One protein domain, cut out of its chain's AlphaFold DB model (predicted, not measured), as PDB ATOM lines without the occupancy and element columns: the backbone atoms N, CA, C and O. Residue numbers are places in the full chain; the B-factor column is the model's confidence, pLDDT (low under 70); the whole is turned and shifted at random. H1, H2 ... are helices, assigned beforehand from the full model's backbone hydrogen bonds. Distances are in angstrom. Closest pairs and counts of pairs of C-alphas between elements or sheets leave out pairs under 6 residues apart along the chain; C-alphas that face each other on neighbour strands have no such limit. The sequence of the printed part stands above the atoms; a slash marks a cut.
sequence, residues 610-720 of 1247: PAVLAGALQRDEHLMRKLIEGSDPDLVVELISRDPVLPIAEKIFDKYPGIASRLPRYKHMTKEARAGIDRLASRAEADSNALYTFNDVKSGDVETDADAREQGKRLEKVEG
ATOM      1  N   PRO A 610     -44.380  49.843  22.663       96.94
ATOM      2  CA  PRO A 610     -45.202  48.788  22.066       96.94
ATOM      3  C   PRO A 610     -45.142  48.736  20.531       96.94
ATOM      4  O   PRO A 610     -45.146  47.658  19.947       96.94
ATOM      5  N   ALA A 611     -45.040  49.883  19.851       97.25
ATOM      6  CA  ALA A 611     -44.938  49.925  18.390       97.25
ATOM      7  C   ALA A 611     -43.605  49.355  17.863       97.25
ATOM      8  O   ALA A 611     -43.589  48.647  16.851       97.25
ATOM      9  N   VAL A 612     -42.494  49.622  18.558       97.62
ATOM     10  CA  VAL A 612     -41.164  49.113  18.191       97.62
ATOM     11  C   VAL A 612     -41.072  47.618  18.478       97.62
ATOM     12  O   VAL A 612     -40.645  46.863  17.602       97.62
ATOM     13  N   LEU A 613     -41.528  47.180  19.658       97.94
ATOM     14  CA  LEU A 613     -41.553  45.770  20.049       97.94
ATOM     15  C   LEU A 613     -42.419  44.931  19.102       97.94
ATOM     16  O   LEU A 613     -41.972  43.888  18.630       97.94
ATOM     17  N   ALA A 614     -43.615  45.417  18.753       97.50
ATOM     18  CA  ALA A 614     -44.481  44.789  17.757       97.50
ATOM     19  C   ALA A 614     -43.761  44.622  16.409       97.50
ATOM     20  O   ALA A 614     -43.714  43.525  15.852       97.50
ATOM     21  N   GLY A 615     -43.140  45.692  15.905       96.44
ATOM     22  CA  GLY A 615     -42.382  45.646  14.656       96.44
ATOM     23  C   GLY A 615     -41.163  44.718  14.710       96.44
ATOM     24  O   GLY A 615     -40.813  44.129  13.690       96.44
ATOM     25  N   ALA A 616     -40.510  44.578  15.867       96.88
ATOM     26  CA  ALA A 616     -39.383  43.665  16.058       96.88
ATOM     27  C   ALA A 616     -39.839  42.196  16.084       96.88
ATOM     28  O   ALA A 616     -39.317  41.391  15.316       96.88
ATOM     29  N   LEU A 617     -40.871  41.870  16.871       97.19
ATOM     30  CA  LEU A 617     -41.444  40.519  16.970       97.19
ATOM     31  C   LEU A 617     -42.058  40.021  15.651       97.19
ATOM     32  O   LEU A 617     -42.004  38.831  15.366       97.19
ATOM     33  N   GLN A 618     -42.591  40.918  14.813       95.94
ATOM     34  CA  GLN A 618     -43.037  40.577  13.451       95.94
ATOM     35  C   GLN A 618     -41.893  40.180  12.506       95.94
ATOM     36  O   GLN A 618     -42.141  39.501  11.511       95.94
ATOM     37  N   ARG A 619     -40.662  40.645  12.762       94.88
ATOM     38  CA  ARG A 619     -39.474  40.319  11.950       94.88
ATOM     39  C   ARG A 619     -38.731  39.098  12.478       94.88
ATOM     40  O   ARG A 619     -38.166  38.354  11.682       94.88
ATOM     41  N   ASP A 620     -38.717  38.918  13.793       95.94
ATOM     42  CA  ASP A 620     -38.069  37.803  14.471       95.94
ATOM     43  C   ASP A 620     -38.930  37.322  15.644       95.94
ATOM     44  O   ASP A 620     -38.929  37.901  16.730       95.94
ATOM     45  N   GLU A 621     -39.664  36.235  15.430       94.88
ATOM     46  CA  GLU A 621     -40.506  35.622  16.459       94.88
ATOM     47  C   GLU A 621     -39.669  35.000  17.599       94.88
ATOM     48  O   GLU A 621     -40.147  34.894  18.731       94.88
ATOM     49  N   HIS A 622     -38.403  34.631  17.349       93.56
ATOM     50  CA  HIS A 622     -37.513  34.074  18.375       93.56
ATOM     51  C   HIS A 622     -37.052  35.126  19.395       93.56
ATOM     52  O   HIS A 622     -36.653  34.761  20.507       93.56
ATOM     53  N   LEU A 623     -37.185  36.420  19.076       95.88
ATOM     54  CA  LEU A 623     -36.969  37.516  20.023       95.88
ATOM     55  C   LEU A 623     -37.873  37.395  21.260       95.88
ATOM     56  O   LEU A 623     -37.418  37.700  22.358       95.88
ATOM     57  N   MET A 624     -39.107  36.887  21.123       96.44
ATOM     58  CA  MET A 624     -40.009  36.657  22.265       96.44
ATOM     59  C   MET A 624     -39.352  35.771  23.327       96.44
ATOM     60  O   MET A 624     -39.349  36.093  24.513       96.44
ATOM     61  N   ARG A 625     -38.745  34.666  22.882       94.56
ATOM     62  CA  ARG A 625     -38.066  33.719  23.764       94.56
ATOM     63  C   ARG A 625     -36.858  34.369  24.441       94.56
ATOM     64  O   ARG A 625     -36.735  34.268  25.655       94.56
ATOM     65  N   LYS A 626     -36.009  35.073  23.682       94.38
ATOM     66  CA  LYS A 626     -34.830  35.776  24.228       94.38
ATOM     67  C   LYS A 626     -35.208  36.876  25.229       94.38
ATOM     68  O   LYS A 626     -34.505  37.055  26.216       94.38
ATOM     69  N   LEU A 627     -36.322  37.580  25.007       95.56
ATOM     70  CA  LEU A 627     -36.848  38.565  25.955       95.56
ATOM     71  C   LEU A 627     -37.262  37.910  27.275       95.56
ATOM     72  O   LEU A 627     -36.839  38.388  28.321       95.56
ATOM     73  N   ILE A 628     -38.031  36.819  27.231       93.94
ATOM     74  CA  ILE A 628     -38.489  36.109  28.438       93.94
ATOM     75  C   ILE A 628     -37.327  35.420  29.173       93.94
ATOM     76  O   ILE A 628     -37.313  35.404  30.396       93.94
ATOM     77  N   GLU A 629     -36.348  34.862  28.452       89.81
ATOM     78  CA  GLU A 629     -35.201  34.167  29.058       89.81
ATOM     79  C   GLU A 629     -34.156  35.113  29.673       89.81
ATOM     80  O   GLU A 629     -33.513  34.729  30.644       89.81
ATOM     81  N   GLY A 630     -33.954  36.312  29.111       90.12
ATOM     82  CA  GLY A 630     -32.886  37.227  29.539       90.12
ATOM     83  C   GLY A 630     -33.340  38.511  30.242       90.12
ATOM     84  O   GLY A 630     -32.510  39.215  30.812       90.12
ATOM     85  N   SER A 631     -34.628  38.857  30.190       94.19
ATOM     86  CA  SER A 631     -35.185  40.088  30.783       94.19
ATOM     87  C   SER A 631     -36.170  39.758  31.908       94.19
ATOM     88  O   SER A 631     -36.459  38.598  32.165       94.19
ATOM     89  N   ASP A 632     -36.710  40.782  32.572       91.38
ATOM     90  CA  ASP A 632     -37.800  40.634  33.546       91.38
ATOM     91  C   ASP A 632     -39.046  40.010  32.872       91.38
ATOM     92  O   ASP A 632     -39.665  40.684  32.035       91.38
ATOM     93  N   PRO A 633     -39.445  38.764  33.208       91.25
ATOM     94  CA  PRO A 633     -40.559  38.095  32.538       91.25
ATOM     95  C   PRO A 633     -41.900  38.790  32.770       91.25
ATOM     96  O   PRO A 633     -42.750  38.795  31.879       91.25
ATOM     97  N   ASP A 634     -42.088  39.409  33.935       91.25
ATOM     98  CA  ASP A 634     -43.324  40.095  34.298       91.25
ATOM     99  C   ASP A 634     -43.489  41.384  33.490       91.25
ATOM    100  O   ASP A 634     -44.567  41.657  32.955       91.25
ATOM    101  N   LEU A 635     -42.401  42.140  33.320       92.94
ATOM    102  CA  LEU A 635     -42.380  43.295  32.423       92.94
ATOM    103  C   LEU A 635     -42.569  42.881  30.960       92.94
ATOM    104  O   LEU A 635     -43.263  43.577  30.218       92.94
ATOM    105  N   VAL A 636     -41.977  41.766  30.520       95.50
ATOM    106  CA  VAL A 636     -42.188  41.269  29.151       95.50
ATOM    107  C   VAL A 636     -43.660  40.903  28.945       95.50
ATOM    108  O   VAL A 636     -44.248  41.359  27.966       95.50
ATOM    109  N   VAL A 637     -44.292  40.193  29.887       95.25
ATOM    110  CA  VAL A 637     -45.743  39.921  29.884       95.25
ATOM    111  C   VAL A 637     -46.559  41.219  29.857       95.25
ATOM    112  O   VAL A 637     -47.518  41.334  29.089       95.25
ATOM    113  N   GLU A 638     -46.173  42.228  30.642       94.94
ATOM    114  CA  GLU A 638     -46.838  43.530  30.622       94.94
ATOM    115  C   GLU A 638     -46.750  44.184  29.233       94.94
ATOM    116  O   GLU A 638     -47.782  44.574  28.680       94.94
ATOM    117  N   LEU A 639     -45.552  44.258  28.644       96.19
ATOM    118  CA  LEU A 639     -45.297  44.874  27.340       96.19
ATOM    119  C   LEU A 639     -46.037  44.164  26.202       96.19
ATOM    120  O   LEU A 639     -46.665  44.831  25.378       96.19
ATOM    121  N   ILE A 640     -46.007  42.829  26.166       96.75
ATOM    122  CA  ILE A 640     -46.660  42.057  25.100       96.75
ATOM    123  C   ILE A 640     -48.188  42.037  25.236       96.75
ATOM    124  O   ILE A 640     -48.878  41.834  24.246       96.75
ATOM    125  N   SER A 641     -48.733  42.318  26.425       96.12
ATOM    126  CA  SER A 641     -50.181  42.453  26.654       96.12
ATOM    127  C   SER A 641     -50.777  43.808  26.224       96.12
ATOM    128  O   SER A 641     -51.945  44.087  26.515       96.12
ATOM    129  N   ARG A 642     -49.984  44.677  25.582       96.19
ATOM    130  CA  ARG A 642     -50.392  46.008  25.103       96.19
ATOM    131  C   ARG A 642     -50.552  46.008  23.582       96.19
ATOM    132  O   ARG A 642     -49.766  45.392  22.866       96.19
ATOM    133  N   ASP A 643     -51.526  46.754  23.071       94.62
ATOM    134  CA  ASP A 643     -51.612  47.039  21.636       94.62
ATOM    135  C   ASP A 643     -50.420  47.936  21.204       94.62
ATOM    136  O   ASP A 643     -50.048  48.847  21.950       94.62
ATOM    137  N   PRO A 644     -49.794  47.715  20.028       97.25
ATOM    138  CA  PRO A 644     -50.132  46.734  18.992       97.25
ATOM    139  C   PRO A 644     -49.379  45.386  19.108       97.25
ATOM    140  O   PRO A 644     -49.367  44.626  18.143       97.25
ATOM    141  N   VAL A 645     -48.726  45.085  20.238       97.38
ATOM    142  CA  VAL A 645     -47.920  43.858  20.429       97.38
ATOM    143  C   VAL A 645     -48.791  42.616  20.619       97.38
ATOM    144  O   VAL A 645     -48.490  41.562  20.060       97.38
ATOM    145  N   LEU A 646     -49.884  42.753  21.370       95.31
ATOM    146  CA  LEU A 646     -50.807  41.680  21.755       95.31
ATOM    147  C   LEU A 646     -51.178  40.696  20.619       95.31
ATOM    148  O   LEU A 646     -50.880  39.510  20.771       95.31
ATOM    149  N   PRO A 647     -51.693  41.127  19.447       94.56
ATOM    150  CA  PRO A 647     -52.080  40.204  18.367       94.56
ATOM    151  C   PRO A 647     -50.898  39.521  17.650       94.56
ATOM    152  O   PRO A 647     -51.096  38.655  16.795       94.56
ATOM    153  N   ILE A 648     -49.659  39.931  17.937       96.62
ATOM    154  CA  ILE A 648     -48.431  39.280  17.455       96.62
ATOM    155  C   ILE A 648     -47.965  38.265  18.499       96.62
ATOM    156  O   ILE A 648     -47.616  37.141  18.147       96.62
ATOM    157  N   ALA A 649     -48.015  38.639  19.780       95.50
ATOM    158  CA  ALA A 649     -47.693  37.753  20.888       95.50
ATOM    159  C   ALA A 649     -48.598  36.513  20.900       95.50
ATOM    160  O   ALA A 649     -48.083  35.402  20.972       95.50
ATOM    161  N   GLU A 650     -49.913  36.682  20.726       93.81
ATOM    162  CA  GLU A 650     -50.873  35.575  20.598       93.81
ATOM    163  C   GLU A 650     -50.447  34.565  19.522       93.81
ATOM    164  O   GLU A 650     -50.358  33.374  19.803       93.81
ATOM    165  N   LYS A 651     -50.074  35.029  18.323       94.31
ATOM    166  CA  LYS A 651     -49.610  34.159  17.225       94.31
ATOM    167  C   LYS A 651     -48.298  33.442  17.539       94.31
ATOM    168  O   LYS A 651     -48.112  32.299  17.130       94.31
ATOM    169  N   ILE A 652     -47.390  34.098  18.263       96.06
ATOM    170  CA  ILE A 652     -46.121  33.495  18.688       96.06
ATOM    171  C   ILE A 652     -46.370  32.410  19.745       96.06
ATOM    172  O   ILE A 652     -45.789  31.334  19.634       96.06
ATOM    173  N   PHE A 653     -47.256  32.638  20.720       94.12
ATOM    174  CA  PHE A 653     -47.639  31.616  21.705       94.12
ATOM    175  C   PHE A 653     -48.441  30.466  21.081       94.12
ATOM    176  O   PHE A 653     -48.228  29.317  21.455       94.12
ATOM    177  N   ASP A 654     -49.296  30.739  20.093       92.88
ATOM    178  CA  ASP A 654     -50.046  29.706  19.369       92.88
ATOM    179  C   ASP A 654     -49.122  28.747  18.592       92.88
ATOM    180  O   ASP A 654     -49.310  27.528  18.593       92.88
ATOM    181  N   LYS A 655     -48.071  29.313  17.984       95.00
ATOM    182  CA  LYS A 655     -47.039  28.605  17.215       95.00
ATOM    183  C   LYS A 655     -45.968  27.940  18.089       95.00
ATOM    184  O   LYS A 655     -45.410  26.912  17.701       95.00
ATOM    185  N   TYR A 656     -45.666  28.518  19.252       94.88
ATOM    186  CA  TYR A 656     -44.614  28.075  20.172       94.88
ATOM    187  C   TYR A 656     -45.112  28.028  21.633       94.88
ATOM    188  O   TYR A 656     -44.573  28.738  22.488       94.88
ATOM    189  N   PRO A 657     -46.089  27.162  21.973       90.75
ATOM    190  CA  PRO A 657     -46.698  27.126  23.310       90.75
ATOM    191  C   PRO A 657     -45.682  26.841  24.429       90.75
ATOM    192  O   PRO A 657     -45.812  27.350  25.540       90.75
ATOM    193  N   GLY A 658     -44.595  26.123  24.119       91.00
ATOM    194  CA  GLY A 658     -43.483  25.879  25.044       91.00
ATOM    195  C   GLY A 658     -42.758  27.138  25.544       91.00
ATOM    196  O   GLY A 658     -42.034  27.051  26.526       91.00
ATOM    197  N   ILE A 659     -42.963  28.318  24.944       92.62
ATOM    198  CA  ILE A 659     -42.453  29.585  25.503       92.62
ATOM    199  C   ILE A 659     -43.079  29.869  26.881       92.62
ATOM    200  O   ILE A 659     -42.431  30.464  27.739       92.62
ATOM    201  N   ALA A 660     -44.302  29.400  27.145       91.00
ATOM    202  CA  ALA A 660     -44.977  29.639  28.418       91.00
ATOM    203  C   ALA A 660     -44.358  28.903  29.615       91.00
ATOM    204  O   ALA A 660     -44.544  29.356  30.743       91.00
ATOM    205  N   SER A 661     -43.571  27.835  29.413       91.00
ATOM    206  CA  SER A 661     -42.820  27.217  30.521       91.00
ATOM    207  C   SER A 661     -41.763  28.166  31.094       91.00
ATOM    208  O   SER A 661     -41.401  28.049  32.262       91.00
ATOM    209  N   ARG A 662     -41.311  29.151  30.308       91.38
ATOM    210  CA  ARG A 662     -40.328  30.167  30.711       91.38
ATOM    211  C   ARG A 662     -40.949  31.327  31.498       91.38
ATOM    212  O   ARG A 662     -40.213  32.156  32.019       91.38
ATOM    213  N   LEU A 663     -42.279  31.394  31.613       92.81
ATOM    214  CA  LEU A 663     -42.967  32.403  32.421       92.81
ATOM    215  C   LEU A 663     -43.104  31.942  33.882       92.81
ATOM    216  O   LEU A 663     -43.447  30.779  34.114       92.81
ATOM    217  N   PRO A 664     -42.929  32.830  34.882       90.19
ATOM    218  CA  PRO A 664     -43.266  32.534  36.272       90.19
ATOM    219  C   PRO A 664     -44.691  31.981  36.410       90.19
ATOM    220  O   PRO A 664     -45.591  32.339  35.654       90.19
ATOM    221  N   ARG A 665     -44.946  31.130  37.412       89.06
ATOM    222  CA  ARG A 665     -46.323  30.674  37.687       89.06
ATOM    223  C   ARG A 665     -47.205  31.883  37.986       89.06
ATOM    224  O   ARG A 665     -46.810  32.699  38.809       89.06
ATOM    225  N   TYR A 666     -48.422  31.934  37.446       92.19
ATOM    226  CA  TYR A 666     -49.331  33.083  37.579       92.19
ATOM    227  C   TYR A 666     -49.514  33.597  39.019       92.19
ATOM    228  O   TYR A 666     -49.561  34.799  39.256       92.19
ATOM    229  N   LYS A 667     -49.548  32.709  40.024       90.75
ATOM    230  CA  LYS A 667     -49.622  33.124  41.439       90.75
ATOM    231  C   LYS A 667     -48.392  33.901  41.942       90.75
ATOM    232  O   LYS A 667     -48.549  34.734  42.821       90.75
ATOM    233  N   HIS A 668     -47.220  33.627  41.369       90.44
ATOM    234  CA  HIS A 668     -45.920  34.225  41.687       90.44
ATOM    235  C   HIS A 668     -45.575  35.438  40.794       90.44
ATOM    236  O   HIS A 668     -44.543  36.065  41.008       90.44
ATOM    237  N   MET A 669     -46.404  35.746  39.790       91.56
ATOM    238  CA  MET A 669     -46.304  36.971  38.989       91.56
ATOM    239  C   MET A 669     -46.830  38.176  39.780       91.56
ATOM    240  O   MET A 669     -47.772  38.047  40.561       91.56
ATOM    241  N   THR A 670     -46.296  39.361  39.503       87.56
ATOM    242  CA  THR A 670     -46.826  40.669  39.923       87.56
ATOM    243  C   THR A 670     -48.272  40.886  39.476       87.56
ATOM    244  O   THR A 670     -48.810  40.233  38.577       87.56
ATOM    245  N   LYS A 671     -48.945  41.853  40.102       89.94
ATOM    246  CA  LYS A 671     -50.299  42.279  39.720       89.94
ATOM    247  C   LYS A 671     -50.398  42.709  38.246       89.94
ATOM    248  O   LYS A 671     -51.375  42.367  37.579       89.94
ATOM    249  N   GLU A 672     -49.401  43.425  37.739       89.94
ATOM    250  CA  GLU A 672     -49.362  43.975  36.381       89.94
ATOM    251  C   GLU A 672     -49.179  42.869  35.331       89.94
ATOM    252  O   GLU A 672     -49.898  42.862  34.325       89.94
ATOM    253  N   ALA A 673     -48.307  41.893  35.606       92.19
ATOM    254  CA  ALA A 673     -48.110  40.711  34.770       92.19
ATOM    255  C   ALA A 673     -49.317  39.760  34.799       92.19
ATOM    256  O   ALA A 673     -49.778  39.340  33.738       92.19
ATOM    257  N   ARG A 674     -49.926  39.512  35.972       94.44
ATOM    258  CA  ARG A 674     -51.208  38.781  36.083       94.44
ATOM    259  C   ARG A 674     -52.293  39.420  35.212       94.44
ATOM    260  O   ARG A 674     -52.907  38.740  34.395       94.44
ATOM    261  N   ALA A 675     -52.450  40.742  35.299       94.25
ATOM    262  CA  ALA A 675     -53.369  41.488  34.442       94.25
ATOM    263  C   ALA A 675     -52.975  41.446  32.949       94.25
ATOM    264  O   ALA A 675     -53.836  41.596  32.083       94.25
ATOM    265  N   GLY A 676     -51.691  41.253  32.632       94.56
ATOM    266  CA  GLY A 676     -51.194  41.011  31.277       94.56
ATOM    267  C   GLY A 676     -51.610  39.646  30.725       94.56
ATOM    268  O   GLY A 676     -52.176  39.594  29.634       94.56
ATOM    269  N   ILE A 677     -51.429  38.570  31.500       95.44
ATOM    270  CA  ILE A 677     -51.939  37.228  31.168       95.44
ATOM    271  C   ILE A 677     -53.465  37.239  31.032       95.44
ATOM    272  O   ILE A 677     -53.986  36.684  30.070       95.44
ATOM    273  N   ASP A 678     -54.186  37.925  31.922       94.81
ATOM    274  CA  ASP A 678     -55.643  38.073  31.813       94.81
ATOM    275  C   ASP A 678     -56.064  38.773  30.511       94.81
ATOM    276  O   ASP A 678     -57.019  38.340  29.865       94.81
ATOM    277  N   ARG A 679     -55.344  39.826  30.091       94.69
ATOM    278  CA  ARG A 679     -55.591  40.501  28.804       94.69
ATOM    279  C   ARG A 679     -55.350  39.563  27.623       94.69
ATOM    280  O   ARG A 679     -56.234  39.465  26.775       94.69
ATOM    281  N   LEU A 680     -54.215  38.863  27.601       92.81
ATOM    282  CA  LEU A 680     -53.853  37.893  26.560       92.81
ATOM    283  C   LEU A 680     -54.885  36.754  26.467       92.81
ATOM    284  O   LEU A 680     -55.425  36.495  25.397       92.81
ATOM    285  N   ALA A 681     -55.260  36.146  27.595       91.62
ATOM    286  CA  ALA A 681     -56.290  35.107  27.650       91.62
ATOM    287  C   ALA A 681     -57.682  35.616  27.223       91.62
ATOM    288  O   ALA A 681     -58.450  34.874  26.624       91.62
ATOM    289  N   SER A 682     -58.026  36.877  27.516       91.50
ATOM    290  CA  SER A 682     -59.326  37.461  27.139       91.50
ATOM    291  C   SER A 682     -59.457  37.838  25.658       91.50
ATOM    292  O   SER A 682     -60.565  38.132  25.206       91.50
ATOM    293  N   ARG A 683     -58.335  37.897  24.929       86.81
ATOM    294  CA  ARG A 683     -58.251  38.357  23.534       86.81
ATOM    295  C   ARG A 683     -57.900  37.239  22.552       86.81
ATOM    296  O   ARG A 683     -58.363  37.317  21.415       86.81
ATOM    297  N   ALA A 684     -57.170  36.215  22.999       86.19
ATOM    298  CA  ALA A 684     -56.818  35.056  22.190       86.19
ATOM    299  C   ALA A 684     -58.059  34.399  21.561       86.19
ATOM    300  O   ALA A 684     -59.114  34.279  22.193       86.19
ATOM    301  N   GLU A 685     -57.930  33.967  20.304       82.81
ATOM    302  CA  GLU A 685     -59.033  33.358  19.559       82.81
ATOM    303  C   GLU A 685     -59.540  32.088  20.263       82.81
ATOM    304  O   GLU A 685     -58.760  31.318  20.835       82.81
ATOM    305  N   ALA A 686     -60.857  31.866  20.218       78.69
ATOM    306  CA  ALA A 686     -61.460  30.640  20.727       78.69
ATOM    307  C   ALA A 686     -60.824  29.417  20.045       78.69
ATOM    308  O   ALA A 686     -60.592  29.429  18.839       78.69
ATOM    309  N   ASP A 687     -60.530  28.387  20.838       77.62
ATOM    310  CA  ASP A 687     -59.839  27.155  20.431       77.62
ATOM    311  C   ASP A 687     -58.381  27.321  19.924       77.62
ATOM    312  O   ASP A 687     -57.794  26.358  19.431       77.62
ATOM    313  N   SER A 688     -57.747  28.492  20.096       85.81
ATOM    314  CA  SER A 688     -56.301  28.667  19.835       85.81
ATOM    315  C   SER A 688     -55.420  27.992  20.900       85.81
ATOM    316  O   SER A 688     -55.745  27.987  22.092       85.81
ATOM    317  N   ASN A 689     -54.241  27.492  20.504       85.94
ATOM    318  CA  ASN A 689     -53.234  26.984  21.446       85.94
ATOM    319  C   ASN A 689     -52.783  28.087  22.408       85.94
ATOM    320  O   ASN A 689     -52.475  27.796  23.562       85.94
ATOM    321  N   ALA A 690     -52.769  29.349  21.963       84.06
ATOM    322  CA  ALA A 690     -52.487  30.499  22.820       84.06
ATOM    323  C   ALA A 690     -53.499  30.618  23.971       84.06
ATOM    324  O   ALA A 690     -53.093  30.754  25.125       84.06
ATOM    325  N   LEU A 691     -54.803  30.499  23.689       87.31
ATOM    326  CA  LEU A 691     -55.851  30.536  24.713       87.31
ATOM    327  C   LEU A 691     -55.701  29.395  25.730       87.31
ATOM    328  O   LEU A 691     -55.786  29.648  26.933       87.31
ATOM    329  N   TYR A 692     -55.450  28.162  25.277       86.44
ATOM    330  CA  TYR A 692     -55.160  27.043  26.184       86.44
ATOM    331  C   TYR A 692     -53.911  27.331  27.026       86.44
ATOM    332  O   TYR A 692     -53.982  27.313  28.249       86.44
ATOM    333  N   THR A 693     -52.816  27.746  26.390       88.06
ATOM    334  CA  THR A 693     -51.542  28.062  27.052       88.06
ATOM    335  C   THR A 693     -51.690  29.136  28.138       88.06
ATOM    336  O   THR A 693     -51.173  28.968  29.242       88.06
ATOM    337  N   PHE A 694     -52.410  30.235  27.880       90.56
ATOM    338  CA  PHE A 694     -52.613  31.283  28.889       90.56
ATOM    339  C   PHE A 694     -53.548  30.840  30.026       90.56
ATOM    340  O   PHE A 694     -53.331  31.232  31.175       90.56
ATOM    341  N   ASN A 695     -54.548  30.000  29.739       89.00
ATOM    342  CA  ASN A 695     -55.382  29.394  30.777       89.00
ATOM    343  C   ASN A 695     -54.580  28.413  31.648       89.00
ATOM    344  O   ASN A 695     -54.693  28.490  32.869       89.00
ATOM    345  N   ASP A 696     -53.710  27.594  31.055       88.81
ATOM    346  CA  ASP A 696     -52.842  26.650  31.768       88.81
ATOM    347  C   ASP A 696     -51.787  27.382  32.626       88.81
ATOM    348  O   ASP A 696     -51.456  26.952  33.733       88.81
ATOM    349  N   VAL A 697     -51.264  28.531  32.166       89.38
ATOM    350  CA  VAL A 697     -50.407  29.411  32.993       89.38
ATOM    351  C   VAL A 697     -51.189  29.935  34.202       89.38
ATOM    352  O   VAL A 697     -50.653  29.977  35.314       89.38
ATOM    353  N   LYS A 698     -52.457  30.317  33.996       91.44
ATOM    354  CA  LYS A 698     -53.344  30.904  35.009       91.44
ATOM    355  C   LYS A 698     -53.840  29.895  36.050       91.44
ATOM    356  O   LYS A 698     -53.887  30.237  37.233       91.44
ATOM    357  N   SER A 699     -54.181  28.671  35.646       89.00
ATOM    358  CA  SER A 699     -54.481  27.561  36.563       89.00
ATOM    359  C   SER A 699     -53.224  27.050  37.275       89.00
ATOM    360  O   SER A 699     -53.299  26.603  38.420       89.00
ATOM    361  N   GLY A 700     -52.060  27.190  36.633       86.50
ATOM    362  CA  GLY A 700     -50.777  26.676  37.108       86.50
ATOM    363  C   GLY A 700     -50.478  25.248  36.644       86.50
ATOM    364  O   GLY A 700     -49.621  24.602  37.252       86.50
ATOM    365  N   ASP A 701     -51.172  24.786  35.599       87.94
ATOM    366  CA  ASP A 701     -50.997  23.476  34.966       87.94
ATOM    367  C   ASP A 701     -49.771  23.429  34.030       87.94
ATOM    368  O   ASP A 701     -49.204  22.355  33.826       87.94
ATOM    369  N   VAL A 702     -49.280  24.577  33.533       87.75
ATOM    370  CA  VAL A 702     -47.972  24.634  32.846       87.75
ATOM    371  C   VAL A 702     -46.843  24.285  33.818       87.75
ATOM    372  O   VAL A 702     -46.644  24.934  34.853       87.75
ATOM    373  N   GLU A 703     -46.017  23.306  33.445       87.62
ATOM    374  CA  GLU A 703     -44.765  23.038  34.144       87.62
ATOM    375  C   GLU A 703     -43.730  24.142  33.858       87.62
ATOM    376  O   GLU A 703     -42.928  24.059  32.935       87.62
ATOM    377  N   THR A 704     -43.748  25.192  34.684       85.62
ATOM    378  CA  THR A 704     -42.744  26.266  34.651       85.62
ATOM    379  C   THR A 704     -41.328  25.731  34.870       85.62
ATOM    380  O   THR A 704     -41.097  25.045  35.874       85.62
ATOM    381  N   ASP A 705     -40.380  26.120  34.019       87.44
ATOM    382  CA  ASP A 705     -38.942  25.867  34.151       87.44
ATOM    383  C   ASP A 705     -38.408  26.263  35.541       87.44
ATOM    384  O   ASP A 705     -38.942  27.154  36.206       87.44
ATOM    385  N   ALA A 706     -37.362  25.581  36.017       86.50
ATOM    386  CA  ALA A 706     -36.871  25.741  37.390       86.50
ATOM    387  C   ALA A 706     -36.491  27.197  37.720       86.50
ATOM    388  O   ALA A 706     -36.901  27.710  38.764       86.50
ATOM    389  N   ASP A 707     -35.803  27.869  36.798       84.38
ATOM    390  CA  ASP A 707     -35.242  29.208  36.997       84.38
ATOM    391  C   ASP A 707     -36.346  30.268  37.071       84.38
ATOM    392  O   ASP A 707     -36.432  31.005  38.054       84.38
ATOM    393  N   ALA A 708     -37.279  30.263  36.111       85.12
ATOM    394  CA  ALA A 708     -38.457  31.139  36.097       85.12
ATOM    395  C   ALA A 708     -39.379  30.901  37.310       85.12
ATOM    396  O   ALA A 708     -39.956  31.830  37.886       85.12
ATOM    397  N   ARG A 709     -39.490  29.639  37.754       86.38
ATOM    398  CA  ARG A 709     -40.242  29.245  38.954       86.38
ATOM    399  C   ARG A 709     -39.577  29.756  40.232       86.38
ATOM    400  O   ARG A 709     -40.288  30.072  41.187       86.38
ATOM    401  N   GLU A 710     -38.248  29.799  40.291       87.81
ATOM    402  CA  GLU A 710     -37.530  30.382  41.426       87.81
ATOM    403  C   GLU A 710     -37.562  31.913  41.385       87.81
ATOM    404  O   GLU A 710     -37.795  32.535  42.419       87.81
ATOM    405  N   GLN A 711     -37.431  32.512  40.201       86.06
ATOM    406  CA  GLN A 711     -37.515  33.953  39.998       86.06
ATOM    407  C   GLN A 711     -38.839  34.531  40.491       86.06
ATOM    408  O   GLN A 711     -38.839  35.393  41.370       86.06
ATOM    409  N   GLY A 712     -39.965  33.970  40.039       87.75
ATOM    410  CA  GLY A 712     -41.283  34.371  40.533       87.75
ATOM    411  C   GLY A 712     -41.391  34.286  42.059       87.75
ATOM    412  O   GLY A 712     -41.905  35.197  42.691       87.75
ATOM    413  N   LYS A 713     -40.842  33.240  42.694       89.88
ATOM    414  CA  LYS A 713     -40.843  33.126  44.167       89.88
ATOM    415  C   LYS A 713     -39.987  34.188  44.859       89.88
ATOM    416  O   LYS A 713     -40.280  34.543  46.000       89.88
ATOM    417  N   ARG A 714     -38.904  34.661  44.233       89.56
ATOM    418  CA  ARG A 714     -38.067  35.738  44.789       89.56
ATOM    419  C   ARG A 714     -38.785  37.084  44.688       89.56
ATOM    420  O   ARG A 714     -38.792  37.805  45.685       89.56
ATOM    421  N   LEU A 715     -39.451  37.355  43.563       87.62
ATOM    422  CA  LEU A 715     -40.267  38.555  43.349       87.62
ATOM    423  C   LEU A 715     -41.540  38.563  44.222       87.62
ATOM    424  O   LEU A 715     -41.758  39.521  44.957       87.62
ATOM    425  N   GLU A 716     -42.308  37.470  44.282       89.31
ATOM    426  CA  GLU A 716     -43.453  37.299  45.202       89.31
ATOM    427  C   GLU A 716     -43.045  37.535  46.668       89.31
ATOM    428  O   GLU A 716     -43.759  38.178  47.431       89.31
ATOM    429  N   LYS A 717     -41.855  37.070  47.077       89.69
ATOM    430  CA  LYS A 717     -41.338  37.280  48.439       89.69
ATOM    431  C   LYS A 717     -41.005  38.749  48.741       89.69
ATOM    432  O   LYS A 717     -40.800  39.077  49.916       89.69
ATOM    433  N   VAL A 718     -40.896  39.622  47.741       91.00
ATOM    434  CA  VAL A 718     -40.730  41.074  47.930       91.00
ATOM    435  C   VAL A 718     -41.973  41.893  47.565       91.00
ATOM    436  O   VAL A 718     -42.042  43.049  47.973       91.00
ATOM    437  N   GLU A 719     -42.987  41.296  46.927       87.56
ATOM    438  CA  GLU A 719     -44.299  41.921  46.714       87.56
ATOM    439  C   GLU A 719     -44.892  42.384  48.066       87.56
ATOM    440  O   GLU A 719     -44.964  41.630  49.039       87.56
ATOM    441  N   GLY A 720     -45.275  43.662  48.150       87.81
ATOM    442  CA  GLY A 720     -45.848  44.270  49.359       87.81
ATOM    443  C   GLY A 720     -44.851  44.742  50.432       87.81
ATOM    444  O   GLY A 720     -45.293  45.236  51.468       87.81
TER     445      GLY A 720
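AT A GLANCE: This is residues 610 to 720 of the 1247 residues of an uncharacterized protein of Deltaproteobacteria bacterium (UniProt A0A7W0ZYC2). Five short helices, H2, H3, H6, H7 and H5, stand in a loose ring, running roughly lengthwise; H4 crosses one end with H1 beyond it, and H8 slants over the other end. The printed part has 111 residues with eight named helices, H1 to H8 in order, and no named strand: all helix. It is compact and rounded, with a radius of gyration of the C-alphas of 12.7 A and spans of 35 by 29 by 22 A.

HOW THE PARTS SIT: Start with H1, residues 610 to 617, which only just touches H4, residues 646 to 655, with 3 pairs of C-alphas within 8 A, closest Ala 614 and Ile 648 at 6.8 A. H2, residues 622 to 630, and H3, residues 633 to 640, only just touch, with 3 such pairs, and only at the corner, closest C-alphas Ile 628 and Val 636 at 6.4 A. H2 only just touches H5, residues 657 to 662, with 3 pairs, closest C-alphas Arg 625 and Ile 659 at 6.3 A. H6, residues 671 to 683, touches H3 with residues 672 to 677 alone, closest C-alphas Asp 634 and Ala 673 at 4.8 A, at a steep tilt of 43 degrees. With residues 677 to 681 alone H6 touches H7, residues 689 to 699, a helical hairpin, closest C-alphas Ala 681 and Phe 694 at 5.4 A. H7 touches H5, closest C-alphas Pro 657 and Thr 693 at 6.2 A, and H4, about perpendicular at 84 degrees, closest C-alphas Asp 654 and Ala 690 at 4.3 A. H8, residues 706 to 716, is near H3 and close but not clearly touching H5. In H1, H2, H3, H6 and H7 every O i to N i+4 pair is within hydrogen-bond range; H4 has 5 of 6, H8 6 of 7, and H5 0 of 2 but 3 of 3 O i to N i+3 pairs.

IN THESE COORDINATES: Find C-alpha 610 at (-45.202, 48.788, 22.066), where H1 begins. H4 runs 14.3 A and H7 15.2 A from first to last C-alpha. Find C-alpha 671 at (-50.299, 42.279, 39.720); from there H6 runs 18.5 A. H8 runs 15.4 A, to C-alpha 716 at (-43.453, 37.299, 45.202).

THE WHOLE: The two C-alphas farthest apart, those of Arg 619 and Gly 720, are 38.2 A apart. The printed part has no cut and no long link. Its mean pLDDT is 91.6, and no printed residue is under 70.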